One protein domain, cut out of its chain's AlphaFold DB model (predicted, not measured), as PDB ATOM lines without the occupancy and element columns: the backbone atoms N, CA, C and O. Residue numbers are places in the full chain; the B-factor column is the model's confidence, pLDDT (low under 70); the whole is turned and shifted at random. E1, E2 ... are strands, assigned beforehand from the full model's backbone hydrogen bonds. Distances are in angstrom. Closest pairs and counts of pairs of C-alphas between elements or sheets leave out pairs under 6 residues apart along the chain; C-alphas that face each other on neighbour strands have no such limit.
ATOM      1  N   ASN A   2      -7.671  31.804 -26.875       89.38
ATOM      2  CA  ASN A   2      -6.575  31.790 -27.845       89.38
ATOM      3  C   ASN A   2      -5.707  33.030 -27.618       89.38
ATOM      4  O   ASN A   2      -6.206  34.159 -27.663       89.38
ATOM      5  N   VAL A   3      -4.425  32.815 -27.343       90.88
ATOM      6  CA  VAL A   3      -3.419  33.854 -27.117       90.88
ATOM      7  C   VAL A   3      -2.517  33.897 -28.341       90.88
ATOM      8  O   VAL A   3      -1.632  33.073 -28.497       90.88
ATOM      9  N   THR A   4      -2.739  34.859 -29.232       88.44
ATOM     10  CA  THR A   4      -2.046  34.917 -30.533       88.44
ATOM     11  C   THR A   4      -0.686  35.623 -30.499       88.44
ATOM     12  O   THR A   4       0.012  35.654 -31.508       88.44
ATOM     13  N   GLY A   5      -0.311  36.232 -29.370       88.75
ATOM     14  CA  GLY A   5       0.949  36.962 -29.205       88.75
ATOM     15  C   GLY A   5       1.964  36.222 -28.333       88.75
ATOM     16  O   GLY A   5       1.606  35.310 -27.595       88.75
ATOM     17  N   ASN A   6       3.225  36.665 -28.378       93.19
ATOM     18  CA  ASN A   6       4.285  36.155 -27.504       93.19
ATOM     19  C   ASN A   6       3.981  36.451 -26.028       93.19
ATOM     20  O   ASN A   6       3.627  37.582 -25.675       93.19
ATOM     21  N   ILE A   7       4.205  35.466 -25.165       93.38
ATOM     22  CA  ILE A   7       4.078  35.585 -23.714       93.38
ATOM     23  C   ILE A   7       5.485  35.717 -23.125       93.38
ATOM     24  O   ILE A   7       6.301  34.800 -23.195       93.38
ATOM     25  N   THR A   8       5.783  36.880 -22.548       92.19
ATOM     26  CA  THR A   8       7.122  37.212 -22.036       92.19
ATOM     27  C   THR A   8       7.081  37.591 -20.559       92.19
ATOM     28  O   THR A   8       6.060  38.073 -20.069       92.19
ATOM     29  N   GLY A   9       8.207  37.426 -19.865       91.12
ATOM     30  CA  GLY A   9       8.357  37.791 -18.457       91.12
ATOM     31  C   GLY A   9       8.202  36.596 -17.519       91.12
ATOM     32  O   GLY A   9       8.583  35.480 -17.869       91.12
ATOM     33  N   THR A  10       7.705  36.861 -16.311       91.56
ATOM     34  CA  THR A  10       7.464  35.853 -15.268       91.56
ATOM     35  C   THR A  10       6.016  35.903 -14.795       91.56
ATOM     36  O   THR A  10       5.514  36.999 -14.518       91.56
ATOM     37  N   GLY A  11       5.365  34.754 -14.629       91.81
ATOM     38  CA  GLY A  11       3.936  34.693 -14.326       91.81
ATOM     39  C   GLY A  11       3.361  33.281 -14.380       91.81
ATOM     40  O   GLY A  11       4.021  32.351 -14.828       91.81
ATOM     41  N   SER A  12       2.118  33.140 -13.918       92.31
ATOM     42  CA  SER A  12       1.373  31.877 -13.904       92.31
ATOM     43  C   SER A  12       0.131  31.984 -14.789       92.31
ATOM     44  O   SER A  12      -0.540  33.022 -14.792       92.31
ATOM     45  N   ILE A  13      -0.164  30.925 -15.533       93.12
ATOM     46  CA  ILE A  13      -1.372  30.746 -16.335       93.12
ATOM     47  C   ILE A  13      -2.054  29.480 -15.829       93.12
ATOM     48  O   ILE A  13      -1.464  28.411 -15.863       93.12
ATOM     49  N   GLU A  14      -3.298  29.592 -15.383       92.50
ATOM     50  CA  GLU A  14      -4.049  28.459 -14.841       92.50
ATOM     51  C   GLU A  14      -5.141  28.014 -15.821       92.50
ATOM     52  O   GLU A  14      -5.941  28.830 -16.294       92.50
ATOM     53  N   ILE A  15      -5.173  26.716 -16.124       92.38
ATOM     54  CA  ILE A  15      -6.195  26.067 -16.944       92.38
ATOM     55  C   ILE A  15      -7.119  25.289 -16.002       92.38
ATOM     56  O   ILE A  15      -6.705  24.341 -15.338       92.38
ATOM     57  N   PHE A  16      -8.380  25.716 -15.928       84.06
ATOM     58  CA  PHE A  16      -9.395  25.134 -15.046       84.06
ATOM     59  C   PHE A  16     -10.394  24.278 -15.816       84.06
ATOM     60  O   PHE A  16     -10.845  24.691 -16.888       84.06
ATOM     61  N   ASN A  17     -10.864  23.187 -15.198       81.81
ATOM     62  CA  ASN A  17     -11.894  22.302 -15.758       81.81
ATOM     63  C   ASN A  17     -11.500  21.791 -17.166       81.81
ATOM     64  O   ASN A  17     -10.331  21.806 -17.529       81.81
ATOM     65  N   ASN A  18     -12.472  21.411 -17.996       84.38
ATOM     66  CA  ASN A  18     -12.285  20.960 -19.384       84.38
ATOM     67  C   ASN A  18     -11.957  22.092 -20.380       84.38
ATOM     68  O   ASN A  18     -12.363  22.055 -21.548       84.38
ATOM     69  N   ALA A  19     -11.282  23.150 -19.923       92.50
ATOM     70  CA  ALA A  19     -10.960  24.300 -20.751       92.50
ATOM     71  C   ALA A  19      -9.826  23.996 -21.739       92.50
ATOM     72  O   ALA A  19      -8.875  23.277 -21.440       92.50
ATOM     73  N   LYS A  20      -9.908  24.635 -22.912       93.56
ATOM     74  CA  LYS A  20      -8.845  24.642 -23.922       93.56
ATOM     75  C   LYS A  20      -8.155  26.004 -23.965       93.56
ATOM     76  O   LYS A  20      -8.833  27.029 -24.153       93.56
ATOM     77  N   LEU A  21      -6.837  26.028 -23.816       94.88
ATOM     78  CA  LEU A  21      -5.989  27.209 -23.984       94.88
ATOM     79  C   LEU A  21      -5.067  26.997 -25.182       94.88
ATOM     80  O   LEU A  21      -4.228  26.117 -25.134       94.88
ATOM     81  N   GLU A  22      -5.189  27.819 -26.218       96.12
ATOM     82  CA  GLU A  22      -4.279  27.835 -27.365       96.12
ATOM     83  C   GLU A  22      -3.298  29.000 -27.239       96.12
ATOM     84  O   GLU A  22      -3.706  30.143 -27.000       96.12
ATOM     85  N   ILE A  23      -2.009  28.716 -27.405       96.38
ATOM     86  CA  ILE A  23      -0.929  29.696 -27.443       96.38
ATOM     87  C   ILE A  23      -0.311  29.671 -28.841       96.38
ATOM     88  O   ILE A  23       0.343  28.714 -29.246       96.38
ATOM     89  N   GLY A  24      -0.522  30.772 -29.558       92.19
ATOM     90  CA  GLY A  24      -0.073  30.977 -30.929       92.19
ATOM     91  C   GLY A  24       1.354  31.507 -31.068       92.19
ATOM     92  O   GLY A  24       1.903  31.480 -32.164       92.19
ATOM     93  N   GLY A  25       1.952  32.030 -29.995       91.56
ATOM     94  CA  GLY A  25       3.289  32.636 -29.997       91.56
ATOM     95  C   GLY A  25       4.275  31.957 -29.044       91.56
ATOM     96  O   GLY A  25       3.936  31.005 -28.352       91.56
ATOM     97  N   SER A  26       5.497  32.489 -28.976       94.25
ATOM     98  CA  SER A  26       6.540  31.997 -28.058       94.25
ATOM     99  C   SER A  26       6.201  32.246 -26.583       94.25
ATOM    100  O   SER A  26       5.517  33.223 -26.251       94.25
ATOM    101  N   VAL A  27       6.725  31.406 -25.686       96.00
ATOM    102  CA  VAL A  27       6.569  31.534 -24.227       96.00
ATOM    103  C   VAL A  27       7.941  31.528 -23.560       96.00
ATOM    104  O   VAL A  27       8.716  30.595 -23.737       96.00
ATOM    105  N   SER A  28       8.270  32.560 -22.779       93.44
ATOM    106  CA  SER A  28       9.572  32.646 -22.097       93.44
ATOM    107  C   SER A  28       9.686  31.745 -20.859       93.44
ATOM    108  O   SER A  28       8.692  31.492 -20.185       93.44
ATOM    109  N   THR A  29      10.920  31.402 -20.472       92.44
ATOM    110  CA  THR A  29      11.268  30.525 -19.329       92.44
ATOM    111  C   THR A  29      10.749  30.935 -17.954       92.44
ATOM    112  O   THR A  29      10.749  30.124 -17.037       92.44
ATOM    113  N   GLY A  30      10.317  32.183 -17.775       90.31
ATOM    114  CA  GLY A  30       9.735  32.649 -16.517       90.31
ATOM    115  C   GLY A  30       8.253  32.308 -16.322       90.31
ATOM    116  O   GLY A  30       7.708  32.621 -15.263       90.31
ATOM    117  N   GLN A  31       7.590  31.740 -17.331       96.19
ATOM    118  CA  GLN A  31       6.159  31.442 -17.293       96.19
ATOM    119  C   GLN A  31       5.893  30.016 -16.810       96.19
ATOM    120  O   GLN A  31       6.580  29.082 -17.217       96.19
ATOM    121  N   THR A  32       4.837  29.846 -16.021       95.25
ATOM    122  CA  THR A  32       4.306  28.539 -15.617       95.25
ATOM    123  C   THR A  32       2.874  28.393 -16.122       95.25
ATOM    124  O   THR A  32       2.072  29.313 -15.958       95.25
ATOM    125  N   VAL A  33       2.549  27.263 -16.744       94.81
ATOM    126  CA  VAL A  33       1.187  26.876 -17.122       94.81
ATOM    127  C   VAL A  33       0.762  25.717 -16.228       94.81
ATOM    128  O   VAL A  33       1.386  24.664 -16.253       94.81
ATOM    129  N   THR A  34      -0.289  25.913 -15.442       92.81
ATOM    130  CA  THR A  34      -0.760  24.948 -14.448       92.81
ATOM    131  C   THR A  34      -2.142  24.438 -14.822       92.81
ATOM    132  O   THR A  34      -3.080  25.225 -14.957       92.81
ATOM    133  N   PHE A  35      -2.296  23.124 -14.927       90.69
ATOM    134  CA  PHE A  35      -3.597  22.472 -14.888       90.69
ATOM    135  C   PHE A  35      -4.082  22.424 -13.436       90.69
ATOM    136  O   PHE A  35      -3.481  21.778 -12.578       90.69
ATOM    137  N   SER A  36      -5.153  23.156 -13.130       84.19
ATOM    138  CA  SER A  36      -5.575  23.404 -11.742       84.19
ATOM    139  C   SER A  36      -6.269  22.212 -11.070       84.19
ATOM    140  O   SER A  36      -6.517  22.247  -9.864       84.19
ATOM    141  N   SER A  37      -6.628  21.182 -11.836       79.56
ATOM    142  CA  SER A  37      -7.334  19.986 -11.366       79.56
ATOM    143  C   SER A  37      -6.951  18.770 -12.210       79.56
ATOM    144  O   SER A  37      -7.059  18.828 -13.435       79.56
ATOM    145  N   ALA A  38      -6.563  17.679 -11.548       70.62
ATOM    146  CA  ALA A  38      -6.448  16.356 -12.163       70.62
ATOM    147  C   ALA A  38      -7.826  15.871 -12.656       70.62
ATOM    148  O   ALA A  38      -8.845  16.220 -12.048       70.62
ATOM    149  N   GLY A  39      -7.872  15.089 -13.739       68.44
ATOM    150  CA  GLY A  39      -9.119  14.478 -14.228       68.44
ATOM    151  C   GLY A  39     -10.135  15.468 -14.826       68.44
ATOM    152  O   GLY A  39     -11.345  15.252 -14.747       68.44
ATOM    153  N   ALA A  40      -9.676  16.604 -15.359       80.06
ATOM    154  CA  ALA A  40     -10.547  17.678 -15.827       80.06
ATOM    155  C   ALA A  40     -10.760  17.728 -17.346       80.06
ATOM    156  O   ALA A  40     -11.567  18.537 -17.801       80.06
ATOM    157  N   ALA A  41     -10.083  16.886 -18.125       85.31
ATOM    158  CA  ALA A  41     -10.084  16.888 -19.588       85.31
ATOM    159  C   ALA A  41      -9.558  18.194 -20.223       85.31
ATOM    160  O   ALA A  41      -9.995  18.577 -21.320       85.31
ATOM    161  N   ALA A  42      -8.681  18.925 -19.528       90.69
ATOM    162  CA  ALA A  42      -8.149  20.205 -19.990       90.69
ATOM    163  C   ALA A  42      -7.170  20.030 -21.162       90.69
ATOM    164  O   ALA A  42      -6.590  18.968 -21.361       90.69
ATOM    165  N   THR A  43      -6.964  21.072 -21.970       92.88
ATOM    166  CA  THR A  43      -6.018  21.008 -23.102       92.88
ATOM    167  C   THR A  43      -5.218  22.299 -23.225       92.88
ATOM    168  O   THR A  43      -5.800  23.379 -23.371       92.88
ATOM    169  N   LEU A  44      -3.890  22.186 -23.213       95.19
ATOM    170  CA  LEU A  44      -2.971  23.243 -23.636       95.19
ATOM    171  C   LEU A  44      -2.561  22.995 -25.091       95.19
ATOM    172  O   LEU A  44      -1.924  21.998 -25.368       95.19
ATOM    173  N   ILE A  45      -2.885  23.898 -26.008       96.00
ATOM    174  CA  ILE A  45      -2.538  23.808 -27.431       96.00
ATOM    175  C   ILE A  45      -1.398  24.780 -27.721       96.00
ATOM    176  O   ILE A  45      -1.489  25.964 -27.383       96.00
ATOM    177  N   LEU A  46      -0.335  24.294 -28.350       96.50
ATOM    178  CA  LEU A  46       0.856  25.055 -28.709       96.50
ATOM    179  C   LEU A  46       1.007  25.069 -30.236       96.50
ATOM    180  O   LEU A  46       1.348  24.054 -30.837       96.50
ATOM    181  N   ASP A  47       0.793  26.230 -30.868       94.44
ATOM    182  CA  ASP A  47       0.973  26.371 -32.326       94.44
ATOM    183  C   ASP A  47       2.457  26.365 -32.741       94.44
ATOM    184  O   ASP A  47       2.768  26.090 -33.895       94.44
ATOM    185  N   HIS A  48       3.360  26.728 -31.822       93.81
ATOM    186  CA  HIS A  48       4.813  26.800 -32.025       93.81
ATOM    187  C   HIS A  48       5.532  26.210 -30.804       93.81
ATOM    188  O   HIS A  48       6.202  26.924 -30.050       93.81
ATOM    189  N   SER A  49       5.346  24.916 -30.546       95.69
ATOM    190  CA  SER A  49       5.819  24.254 -29.325       95.69
ATOM    191  C   SER A  49       7.339  24.321 -29.127       95.69
ATOM    192  O   SER A  49       7.799  24.391 -27.991       95.69
ATOM    193  N   LYS A  50       8.136  24.421 -30.200       94.25
ATOM    194  CA  LYS A  50       9.600  24.634 -30.105       94.25
ATOM    195  C   LYS A  50      10.001  25.962 -29.459       94.25
ATOM    196  O   LYS A  50      11.097  26.062 -28.909       94.25
ATOM    197  N   ASP A  51       9.127  26.962 -29.529       95.12
ATOM    198  CA  ASP A  51       9.329  28.284 -28.933       95.12
ATOM    199  C   ASP A  51       8.620  28.416 -27.569       95.12
ATOM    200  O   ASP A  51       8.527  29.512 -27.000       95.12
ATOM    201  N   PHE A  52       8.097  27.308 -27.030       96.69
ATOM    202  CA  PHE A  52       7.598  27.230 -25.666       96.69
ATOM    203  C   PHE A  52       8.747  26.863 -24.724       96.69
ATOM    204  O   PHE A  52       9.267  25.753 -24.740       96.69
ATOM    205  N   HIS A  53       9.147  27.804 -23.877       95.00
ATOM    206  CA  HIS A  53      10.201  27.592 -22.883       95.00
ATOM    207  C   HIS A  53       9.689  27.672 -21.443       95.00
ATOM    208  O   HIS A  53      10.492  27.622 -20.515       95.00
ATOM    209  N   GLY A  54       8.377  27.850 -21.252       94.75
ATOM    210  CA  GLY A  54       7.749  27.858 -19.933       94.75
ATOM    211  C   GLY A  54       7.737  26.475 -19.276       94.75
ATOM    212  O   GLY A  54       8.128  25.479 -19.879       94.75
ATOM    213  N   THR A  55       7.260  26.417 -18.037       94.81
ATOM    214  CA  THR A  55       7.085  25.170 -17.276       94.81
ATOM    215  C   THR A  55       5.620  24.753 -17.272       94.81
ATOM    216  O   THR A  55       4.755  25.598 -17.042       94.81
ATOM    217  N   ILE A  56       5.334  23.473 -17.487       93.56
ATOM    218  CA  ILE A  56       3.987  22.894 -17.423       93.56
ATOM    219  C   ILE A  56       3.841  22.117 -16.110       93.56
ATOM    220  O   ILE A  56       4.735  21.365 -15.732       93.56
ATOM    221  N   VAL A  57       2.731  22.316 -15.403       89.06
ATOM    222  CA  VAL A  57       2.422  21.677 -14.115       89.06
ATOM    223  C   VAL A  57       1.043  21.028 -14.185       89.06
ATOM    224  O   VAL A  57       0.104  21.648 -14.684       89.06
ATOM    225  N   GLY A  58       0.894  19.830 -13.615       82.19
ATOM    226  CA  GLY A  58      -0.414  19.188 -13.418       82.19
ATOM    227  C   GLY A  58      -0.890  18.294 -14.567       82.19
ATOM    228  O   GLY A  58      -2.096  18.072 -14.696       82.19
ATOM    229  N   LEU A  59       0.038  17.797 -15.389       81.50
ATOM    230  CA  LEU A  59      -0.181  16.527 -16.078       81.50
ATOM    231  C   LEU A  59      -0.125  15.434 -14.988       81.50
ATOM    232  O   LEU A  59       0.780  15.466 -14.148       81.50
ATOM    233  N   THR A  60      -1.202  14.653 -14.878       73.94
ATOM    234  CA  THR A  60      -1.390  13.590 -13.872       73.94
ATOM    235  C   THR A  60      -2.286  12.493 -14.447       73.94
ATOM    236  O   THR A  60      -3.404  12.822 -14.861       73.94
ATOM    237  N   GLU A  61      -1.846  11.244 -14.343       71.38
ATOM    238  CA  GLU A  61      -2.568  10.021 -14.691       71.38
ATOM    239  C   GLU A  61      -3.957   9.977 -14.052       71.38
ATOM    240  O   GLU A  61      -4.142  10.301 -12.862       71.38
ATOM    241  N   PHE A  62      -4.948   9.534 -14.819       69.69
ATOM    242  CA  PHE A  62      -6.302   9.347 -14.334       69.69
ATOM    243  C   PHE A  62      -6.910   8.048 -14.853       69.69
ATOM    244  O   PHE A  62      -6.955   7.793 -16.038       69.69
ATOM    245  N   SER A  63      -7.579   7.301 -13.966       66.19
ATOM    246  CA  SER A  63      -8.232   6.012 -14.287       66.19
ATOM    247  C   SER A  63      -9.267   6.021 -15.432       66.19
ATOM    248  O   SER A  63      -9.861   4.989 -15.736       66.19
ATOM    249  N   VAL A  64      -9.576   7.192 -15.990       72.94
ATOM    250  CA  VAL A  64     -10.480   7.378 -17.120       72.94
ATOM    251  C   VAL A  64      -9.798   8.318 -18.115       72.94
ATOM    252  O   VAL A  64      -9.882   9.532 -17.943       72.94
ATOM    253  N   GLU A  65      -9.244   7.760 -19.190       72.12
ATOM    254  CA  GLU A  65      -8.515   8.458 -20.272       72.12
ATOM    255  C   GLU A  65      -9.198   9.746 -20.759       72.12
ATOM    256  O   GLU A  65      -8.627  10.828 -20.875       72.12
ATOM    257  N   SER A  66     -10.515   9.685 -20.980       75.69
ATOM    258  CA  SER A  66     -11.279  10.852 -21.453       75.69
ATOM    259  C   SER A  66     -11.265  12.059 -20.498       75.69
ATOM    260  O   SER A  66     -11.667  13.161 -20.891       75.69
ATOM    261  N   GLN A  67     -10.837  11.862 -19.250       80.56
ATOM    262  CA  GLN A  67     -10.745  12.882 -18.210       80.56
ATOM    263  C   GLN A  67      -9.327  13.448 -18.064       80.56
ATOM    264  O   GLN A  67      -9.137  14.388 -17.292       80.56
ATOM    265  N   GLU A  68      -8.351  12.973 -18.826       80.75
ATOM    266  CA  GLU A  68      -6.965  13.410 -18.695       80.75
ATOM    267  C   GLU A  68      -6.675  14.794 -19.274       80.75
ATOM    268  O   GLU A  68      -7.338  15.294 -20.196       80.75
ATOM    269  N   ASN A  69      -5.688  15.451 -18.664       86.12
ATOM    270  CA  ASN A  69      -5.179  16.730 -19.129       86.12
ATOM    271  C   ASN A  69      -4.079  16.478 -20.160       86.12
ATOM    272  O   ASN A  69      -3.106  15.805 -19.859       86.12
ATOM    273  N   ARG A  70      -4.184  17.143 -21.309       90.19
ATOM    274  CA  ARG A  70      -3.293  16.947 -22.463       90.19
ATOM    275  C   ARG A  70      -2.598  18.223 -22.893       90.19
ATOM    276  O   ARG A  70      -3.149  19.329 -22.768       90.19
ATOM    277  N   VAL A  71      -1.436  18.066 -23.511       93.81
ATOM    278  CA  VAL A  71      -0.809  19.111 -24.328       93.81
ATOM    279  C   VAL A  71      -0.926  18.720 -25.801       93.81
ATOM    280  O   VAL A  71      -0.746  17.571 -26.170       93.81
ATOM    281  N   ASP A  72      -1.263  19.674 -26.655       95.06
ATOM    282  CA  ASP A  72      -1.400  19.512 -28.098       95.06
ATOM    283  C   ASP A  72      -0.271  20.283 -28.790       95.06
ATOM    284  O   ASP A  72      -0.204  21.516 -28.743       95.06
ATOM    285  N   LEU A  73       0.655  19.534 -29.379       96.50
ATOM    286  CA  LEU A  73       1.826  19.995 -30.116       96.50
ATOM    287  C   LEU A  73       1.477  20.074 -31.600       96.50
ATOM    288  O   LEU A  73       1.828  19.211 -32.411       96.50
ATOM    289  N   LYS A  74       0.781  21.144 -31.965       93.69
ATOM    290  CA  LYS A  74       0.204  21.323 -33.299       93.69
ATOM    291  C   LYS A  74       1.254  21.418 -34.412       93.69
ATOM    292  O   LYS A  74       0.980  21.074 -35.561       93.69
ATOM    293  N   ASP A  75       2.461  21.883 -34.089       93.75
ATOM    294  CA  ASP A  75       3.606  21.962 -35.006       93.75
ATOM    295  C   ASP A  75       4.488  20.703 -35.026       93.75
ATOM    296  O   ASP A  75       5.450  20.647 -35.799       93.75
ATOM    297  N   LEU A  76       4.156  19.676 -34.236       96.06
ATOM    298  CA  LEU A  76       4.783  18.359 -34.302       96.06
ATOM    299  C   LEU A  76       3.828  17.365 -34.967       96.06
ATOM    300  O   LEU A  76       2.917  16.837 -34.339       96.06
ATOM    301  N   THR A  77       4.047  17.092 -36.254       95.00
ATOM    302  CA  THR A  77       3.215  16.144 -37.009       95.00
ATOM    303  C   THR A  77       3.277  14.744 -36.402       95.00
ATOM    304  O   THR A  77       4.376  14.188 -36.302       95.00
ATOM    305  N   PHE A  78       2.117  14.168 -36.075       89.81
ATOM    306  CA  PHE A  78       2.026  12.795 -35.581       89.81
ATOM    307  C   PHE A  78       2.365  11.799 -36.694       89.81
ATOM    308  O   PHE A  78       1.887  11.909 -37.828       89.81
ATOM    309  N   ARG A  79       3.206  10.815 -36.376       85.00
ATOM    310  CA  ARG A  79       3.608   9.733 -37.275       85.00
ATOM    311  C   ARG A  79       3.479   8.409 -36.535       85.00
ATOM    312  O   ARG A  79       4.397   8.025 -35.824       85.00
ATOM    313  N   SER A  80       2.354   7.727 -36.740       74.56
ATOM    314  CA  SER A  80       2.148   6.348 -36.269       74.56
ATOM    315  C   SER A  80       3.365   5.479 -36.615       74.56
ATOM    316  O   SER A  80       3.915   5.627 -37.715       74.56
ATOM    317  N   GLY A  81       3.828   4.650 -35.679       69.44
ATOM    318  CA  GLY A  81       5.041   3.845 -35.840       69.44
ATOM    319  C   GLY A  81       6.356   4.563 -35.510       69.44
ATOM    320  O   GLY A  81       7.420   3.953 -35.560       69.44
ATOM    321  N   HIS A  82       6.336   5.879 -35.277       78.19
ATOM    322  CA  HIS A  82       7.556   6.696 -35.174       78.19
ATOM    323  C   HIS A  82       7.501   7.759 -34.075       78.19
ATOM    324  O   HIS A  82       8.367   8.641 -34.033       78.19
ATOM    325  N   MET A  83       6.459   7.730 -33.247       85.50
ATOM    326  CA  MET A  83       6.345   8.632 -32.114       85.50
ATOM    327  C   MET A  83       7.145   8.077 -30.946       85.50
ATOM    328  O   MET A  83       7.062   6.892 -30.657       85.50
ATOM    329  N   HIS A  84       7.922   8.945 -30.308       85.06
ATOM    330  CA  HIS A  84       8.747   8.591 -29.162       85.06
ATOM    331  C   HIS A  84       8.794   9.762 -28.174       85.06
ATOM    332  O   HIS A  84       8.925  10.918 -28.601       85.06
ATOM    333  N   ALA A  85       8.701   9.488 -26.878       86.88
ATOM    334  CA  ALA A  85       8.787  10.466 -25.803       86.88
ATOM    335  C   ALA A  85       9.768  10.000 -24.723       86.88
ATOM    336  O   ALA A  85       9.563   8.993 -24.059       86.88
ATOM    337  N   SER A  86      10.822  10.787 -24.499       84.00
ATOM    338  CA  SER A  86      11.832  10.492 -23.478       84.00
ATOM    339  C   SER A  86      11.866  11.575 -22.409       84.00
ATOM    340  O   SER A  86      11.974  12.764 -22.728       84.00
ATOM    341  N   PHE A  87      11.816  11.166 -21.141       83.38
ATOM    342  CA  PHE A  87      11.895  12.063 -19.993       83.38
ATOM    343  C   PHE A  87      13.247  11.989 -19.286       83.38
ATOM    344  O   PHE A  87      13.681  10.936 -18.821       83.38
ATOM    345  N   ASP A  88      13.899  13.142 -19.136       83.62
ATOM    346  CA  ASP A  88      15.102  13.283 -18.321       83.62
ATOM    347  C   ASP A  88      14.752  13.833 -16.934       83.62
ATOM    348  O   ASP A  88      14.681  15.044 -16.717       83.62
ATOM    349  N   ALA A  89      14.630  12.929 -15.961       77.25
ATOM    350  CA  ALA A  89      14.345  13.256 -14.562       77.25
ATOM    351  C   ALA A  89      15.409  14.138 -13.872       77.25
ATOM    352  O   ALA A  89      15.203  14.595 -12.750       77.25
ATOM    353  N   LYS A  90      16.581  14.376 -14.483       81.00
ATOM    354  CA  LYS A  90      17.572  15.329 -13.943       81.00
ATOM    355  C   LYS A  90      17.286  16.763 -14.357       81.00
ATOM    356  O   LYS A  90      17.780  17.684 -13.702       81.00
ATOM    357  N   THR A  91      16.594  16.946 -15.475       85.06
ATOM    358  CA  THR A  91      16.311  18.258 -16.060       85.06
ATOM    359  C   THR A  91      14.820  18.590 -16.084       85.06
ATOM    360  O   THR A  91      14.486  19.739 -16.360       85.06
ATOM    361  N   ASP A  92      13.958  17.629 -15.738       86.12
ATOM    362  CA  ASP A  92      12.496  17.687 -15.835       86.12
ATOM    363  C   ASP A  92      12.019  18.006 -17.264       86.12
ATOM    364  O   ASP A  92      11.056  18.746 -17.480       86.12
ATOM    365  N   ILE A  93      12.734  17.479 -18.264       88.38
ATOM    366  CA  ILE A  93      12.460  17.719 -19.683       88.38
ATOM    367  C   ILE A  93      11.898  16.455 -20.317       88.38
ATOM    368  O   ILE A  93      12.564  15.422 -20.313       88.38
ATOM    369  N   VAL A  94      10.725  16.572 -20.940       89.25
ATOM    370  CA  VAL A  94      10.240  15.585 -21.911       89.25
ATOM    371  C   VAL A  94      10.639  16.015 -23.318       89.25
ATOM    372  O   VAL A  94      10.469  17.176 -23.704       89.25
ATOM    373  N   THR A  95      11.188  15.083 -24.088       91.75
ATOM    374  CA  THR A  95      11.495  15.250 -25.508       91.75
ATOM    375  C   THR A  95      10.560  14.370 -26.318       91.75
ATOM    376  O   THR A  95      10.714  13.156 -26.297       91.75
ATOM    377  N   VAL A  96       9.634  14.977 -27.061       92.25
ATOM    378  CA  VAL A  96       8.722  14.270 -27.970       92.25
ATOM    379  C   VAL A  96       9.275  14.348 -29.386       92.25
ATOM    380  O   VAL A  96       9.598  15.434 -29.872       92.25
ATOM    381  N   SER A  97       9.400  13.213 -30.057       91.25
ATOM    382  CA  SER A  97       9.973  13.058 -31.391       91.25
ATOM    383  C   SER A  97       9.011  12.305 -32.300       91.25
ATOM    384  O   SER A  97       8.322  11.395 -31.861       91.25
ATOM    385  N   ASN A  98       9.001  12.659 -33.584       87.94
ATOM    386  CA  ASN A  98       8.332  11.885 -34.639       87.94
ATOM    387  C   ASN A  98       9.338  11.180 -35.574       87.94
ATOM    388  O   ASN A  98       9.054  10.927 -36.752       87.94
ATOM    389  N   GLY A  99      10.578  11.007 -35.109       83.38
ATOM    390  CA  GLY A  99      11.703  10.451 -35.868       83.38
ATOM    391  C   GLY A  99      12.345  11.403 -36.890       83.38
ATOM    392  O   GLY A  99      13.397  11.085 -37.440       83.38
ATOM    393  N   ILE A 100      11.758  12.578 -37.159       87.00
ATOM    394  CA  ILE A 100      12.322  13.597 -38.072       87.00
ATOM    395  C   ILE A 100      12.652  14.879 -37.309       87.00
ATOM    396  O   ILE A 100      13.703  15.490 -37.503       87.00
ATOM    397  N   THR A 101      11.735  15.307 -36.450       92.75
ATOM    398  CA  THR A 101      11.860  16.496 -35.613       92.75
ATOM    399  C   THR A 101      11.416  16.182 -34.198       92.75
ATOM    400  O   THR A 101      10.570  15.317 -33.998       92.75
ATOM    401  N   SER A 102      11.932  16.944 -33.239       94.06
ATOM    402  CA  SER A 102      11.526  16.850 -31.843       94.06
ATOM    403  C   SER A 102      11.159  18.203 -31.242       94.06
ATOM    404  O   SER A 102      11.512  19.264 -31.776       94.06
ATOM    405  N   VAL A 103      10.433  18.138 -30.132       96.12
ATOM    406  CA  VAL A 103      10.008  19.242 -29.273       96.12
ATOM    407  C   VAL A 103      10.406  18.892 -27.846       96.12
ATOM    408  O   VAL A 103      10.269  17.747 -27.430       96.12
ATOM    409  N   THR A 104      10.891  19.875 -27.095       94.69
ATOM    410  CA  THR A 104      11.241  19.714 -25.680       94.69
ATOM    411  C   THR A 104      10.314  20.557 -24.822       94.69
ATOM    412  O   THR A 104      10.198  21.757 -25.075       94.69
ATOM    413  N   LEU A 105       9.710  19.969 -23.794       94.19
ATOM    414  CA  LEU A 105       8.858  20.672 -22.835       94.19
ATOM    415  C   LEU A 105       9.427  20.505 -21.430       94.19
ATOM    416  O   LEU A 105       9.864  19.419 -21.058       94.19
ATOM    417  N   HIS A 106       9.412  21.582 -20.647       92.25
ATOM    418  CA  HIS A 106       9.772  21.517 -19.234       92.25
ATOM    419  C   HIS A 106       8.521  21.203 -18.419       92.25
ATOM    420  O   HIS A 106       7.549  21.967 -18.455       92.25
ATOM    421  N   LEU A 107       8.565  20.115 -17.663       89.00
ATOM    422  CA  LEU A 107       7.503  19.698 -16.758       89.00
ATOM    423  C   LEU A 107       7.904  20.011 -15.311       89.00
ATOM    424  O   LEU A 107       9.066  20.256 -15.002       89.00
ATOM    425  N   SER A 108       6.935  20.068 -14.405       84.06
ATOM    426  CA  SER A 108       7.198  20.168 -12.970       84.06
ATOM    427  C   SER A 108       6.074  19.502 -12.176       84.06
ATOM    428  O   SER A 108       4.895  19.655 -12.497       84.06
ATOM    429  N   GLY A 109       6.452  18.755 -11.136       71.25
ATOM    430  CA  GLY A 109       5.566  17.919 -10.322       71.25
ATOM    431  C   GLY A 109       6.363  16.998  -9.388       71.25
ATOM    432  O   GLY A 109       7.563  17.205  -9.197       71.25
ATOM    433  N   ASP A 110       5.725  15.974  -8.818       61.00
ATOM    434  CA  ASP A 110       6.407  14.906  -8.059       61.00
ATOM    435  C   ASP A 110       7.049  13.874  -9.010       61.00
ATOM    436  O   ASP A 110       6.717  12.694  -9.008       61.00
ATOM    437  N   LEU A 111       7.956  14.346  -9.873       63.16
ATOM    438  CA  LEU A 111       8.548  13.588 -10.992       63.16
ATOM    439  C   LEU A 111       9.830  12.821 -10.591       63.16
ATOM    440  O   LEU A 111      10.648  12.459 -11.432       63.16
ATOM    441  N   SER A 112      10.059  12.628  -9.284       52.88
ATOM    442  CA  SER A 112      11.296  12.034  -8.736       52.88
ATOM    443  C   SER A 112      11.073  10.970  -7.650       52.88
ATOM    444  O   SER A 112      12.038  10.420  -7.109       52.88
ATOM    445  N   GLY A 113       9.813  10.671  -7.314       55.81
ATOM    446  CA  GLY A 113       9.453   9.570  -6.424       55.81
ATOM    447  C   GLY A 113       9.590   8.210  -7.114       55.81
ATOM    448  O   GLY A 113       9.468   8.102  -8.327       55.81
ATOM    449  N   SER A 114       9.771   7.135  -6.341       51.59
ATOM    450  CA  SER A 114       9.814   5.751  -6.853       51.59
ATOM    451  C   SER A 114       8.492   5.251  -7.463       51.59
ATOM    452  O   SER A 114       8.373   4.066  -7.743       51.59
ATOM    453  N   SER A 115       7.484   6.120  -7.569       51.88
ATOM    454  CA  SER A 115       6.180   5.866  -8.183       51.88
ATOM    455  C   SER A 115       5.989   6.592  -9.517       51.88
ATOM    456  O   SER A 115       4.955   6.381 -10.140       51.88
ATOM    457  N   PHE A 116       6.927   7.456  -9.928       59.69
ATOM    458  CA  PHE A 116       6.855   8.182 -11.195       59.69
ATOM    459  C   PHE A 116       7.411   7.314 -12.331       59.69
ATOM    460  O   PHE A 116       8.560   6.873 -12.261       59.69
ATOM    461  N   ASP A 117       6.590   7.063 -13.347       61.84
ATOM    462  CA  ASP A 117       6.988   6.406 -14.591       61.84
ATOM    463  C   ASP A 117       7.333   7.492 -15.628       61.84
ATOM    464  O   ASP A 117       6.579   8.449 -15.761       61.84
ATOM    465  N   PRO A 118       8.464   7.413 -16.340       67.19
ATOM    466  CA  PRO A 118       8.808   8.353 -17.408       67.19
ATOM    467  C   PRO A 118       8.078   8.098 -18.745       67.19
ATOM    468  O   PRO A 118       8.470   8.696 -19.750       67.19
ATOM    469  N   SER A 119       7.093   7.197 -18.788       73.56
ATOM    470  CA  SER A 119       6.314   6.863 -19.990       73.56
ATOM    471  C   SER A 119       5.389   8.001 -20.429       73.56
ATOM    472  O   SER A 119       5.035   8.840 -19.618       73.56
ATOM    473  N   PHE A 120       4.977   8.072 -21.692       80.00
ATOM    474  CA  PHE A 120       3.960   9.042 -22.140       80.00
ATOM    475  C   PHE A 120       3.035   8.400 -23.169       80.00
ATOM    476  O   PHE A 120       3.497   7.647 -24.032       80.00
ATOM    477  N   GLU A 121       1.749   8.752 -23.130       82.31
ATOM    478  CA  GLU A 121       0.829   8.440 -24.221       82.31
ATOM    479  C   GLU A 121       0.825   9.560 -25.270       82.31
ATOM    480  O   GLU A 121       0.714  10.753 -24.972       82.31
ATOM    481  N   LEU A 122       0.934   9.167 -26.535       87.19
ATOM    482  CA  LEU A 122       0.969  10.043 -27.694       87.19
ATOM    483  C   LEU A 122      -0.197   9.716 -28.634       87.19
ATOM    484  O   LEU A 122      -0.492   8.555 -28.918       87.19
ATOM    485  N   ALA A 123      -0.840  10.745 -29.186       86.62
ATOM    486  CA  ALA A 123      -1.950  10.580 -30.126       86.62
ATOM    487  C   ALA A 123      -1.891  11.554 -31.298       86.62
ATOM    488  O   ALA A 123      -1.367  12.660 -31.174       86.62
ATOM    489  N   ALA A 124      -2.527  11.200 -32.413       86.75
ATOM    490  CA  ALA A 124      -2.870  12.189 -33.427       86.75
ATOM    491  C   ALA A 124      -3.964  13.128 -32.895       86.75
ATOM    492  O   ALA A 124      -4.985  12.678 -32.368       86.75
ATOM    493  N   ASP A 125      -3.786  14.436 -33.069       84.12
ATOM    494  CA  ASP A 125      -4.871  15.391 -32.859       84.12
ATOM    495  C   ASP A 125      -5.835  15.410 -34.072       84.12
ATOM    496  O   ASP A 125      -5.649  14.739 -35.094       84.12
ATOM    497  N   ALA A 126      -6.882  16.234 -33.998       81.94
ATOM    498  CA  ALA A 126      -7.832  16.393 -35.102       81.94
ATOM    499  C   ALA A 126      -7.273  17.182 -36.310       81.94
ATOM    500  O   ALA A 126      -7.991  17.369 -37.298       81.94
ATOM    501  N   THR A 127      -6.041  17.692 -36.237       85.81
ATOM    502  CA  THR A 127      -5.414  18.557 -37.249       85.81
ATOM    503  C   THR A 127      -4.110  18.000 -37.839       85.81
ATOM    504  O   THR A 127      -3.568  18.600 -38.771       85.81
ATOM    505  N   GLY A 128      -3.662  16.822 -37.392       84.62
ATOM    506  CA  GLY A 128      -2.426  16.143 -37.800       84.62
ATOM    507  C   GLY A 128      -1.197  16.420 -36.916       84.62
ATOM    508  O   GLY A 128      -0.116  15.916 -37.227       84.62
ATOM    509  N   GLY A 129      -1.334  17.218 -35.859       90.25
ATOM    510  CA  GLY A 129      -0.368  17.408 -34.777       90.25
ATOM    511  C   GLY A 129      -0.380  16.269 -33.750       90.25
ATOM    512  O   GLY A 129      -1.084  15.271 -33.918       90.25
ATOM    513  N   THR A 130       0.424  16.411 -32.697       92.75
ATOM    514  CA  THR A 130       0.635  15.376 -31.671       92.75
ATOM    515  C   THR A 130       0.029  15.806 -30.342       92.75
ATOM    516  O   THR A 130       0.448  16.812 -29.777       92.75
ATOM    517  N   LEU A 131      -0.901  15.024 -29.804       90.69
ATOM    518  CA  LEU A 131      -1.295  15.105 -28.402       90.69
ATOM    519  C   LEU A 131      -0.295  14.320 -27.554       90.69
ATOM    520  O   LEU A 131       0.121  13.234 -27.947       90.69
ATOM    521  N   ILE A 132       0.054  14.878 -26.404       89.00
ATOM    522  CA  ILE A 132       0.766  14.216 -25.316       89.00
ATOM    523  C   ILE A 132      -0.167  14.218 -24.098       89.00
ATOM    524  O   ILE A 132      -0.587  15.289 -23.639       89.00
ATOM    525  N   ASP A 133      -0.529  13.021 -23.648       77.75
ATOM    526  CA  ASP A 133      -1.197  12.750 -22.368       77.75
ATOM    527  C   ASP A 133      -0.142  12.311 -21.324       77.75
ATOM    528  O   ASP A 133       1.059  12.299 -21.622       77.75
ATOM    529  N   ASP A 134      -0.543  12.104 -20.069       69.19
ATOM    530  CA  ASP A 134       0.392  11.970 -18.938       69.19
ATOM    531  C   ASP A 134       1.110  10.598 -18.866       69.19
ATOM    532  O   ASP A 134       0.679   9.625 -19.479       69.19
ATOM    533  N   PRO A 135       2.229  10.499 -18.122       58.69
ATOM    534  CA  PRO A 135       2.824   9.263 -17.620       58.69
ATOM    535  C   PRO A 135       1.949   8.370 -16.747       58.69
ATOM    536  O   PRO A 135       1.583   8.711 -15.623       58.69
ATOM    537  N   LEU A 136       1.793   7.137 -17.228       56.94
ATOM    538  CA  LEU A 136       1.127   6.021 -16.563       56.94
ATOM    539  C   LEU A 136       1.808   5.579 -15.262       56.94
ATOM    540  O   LEU A 136       2.937   5.927 -14.943       56.94
TER     541      LEU A 136
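Overview. This is residues 2 to 136 of the 620 residues of an uncharacterized protein of Alphaproteobacteria bacterium (UniProt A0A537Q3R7). With little regular structure, the domain is a sandwich, two strongly twisted sheets face to face: the chain winds in stacked turns through E1 to E6, alternating between sheets, then meander E7 E8 E9, antiparallel neighbours in succession, extends one sheet and hairpin E10 and E11 the other. Both are mixed: E1 E3 E5 E9 E8 E7 and E2 E4 E6 E11 E10. The printed part has 135 residues, of which only 52 are in the eleven named strands, E1 to E11 along the chain, with no named helix; the class is all strand by its named elements, and the whole is compact, with a radius of gyration of the C-alphas of 13.7 A and spans of 34 by 31 by 30 A.

Along the chain. E1, residues 10 to 15, begins at C-alpha (7.464, 35.853, -15.268); E3 is 30 to 35, E5 55 to 57, E9 102 to 108, 19.6 A long, E8 93 to 97, E7 84 to 88. E2 is 20 to 23, E4 43 to 46, E6 70 to 73, E10 120 to 124; E11, 130 to 132, ends at (0.766, 14.216, -25.316).

Arrangement. E5 and E9 are parallel, N 56 to O 106 2.8 A. E6 and E11 are antiparallel, N 71 to O 132 2.9 A. The sheets' strands stand at 85 degrees.

Size, cuts and confidence. The farthest C-alphas, Gly 5 and Ser 114, are 39.4 A apart. The printed part has no cut. Links E5 to E6 and E9 to E10 are long. Confidence is low at, among others, residues 110 to 118.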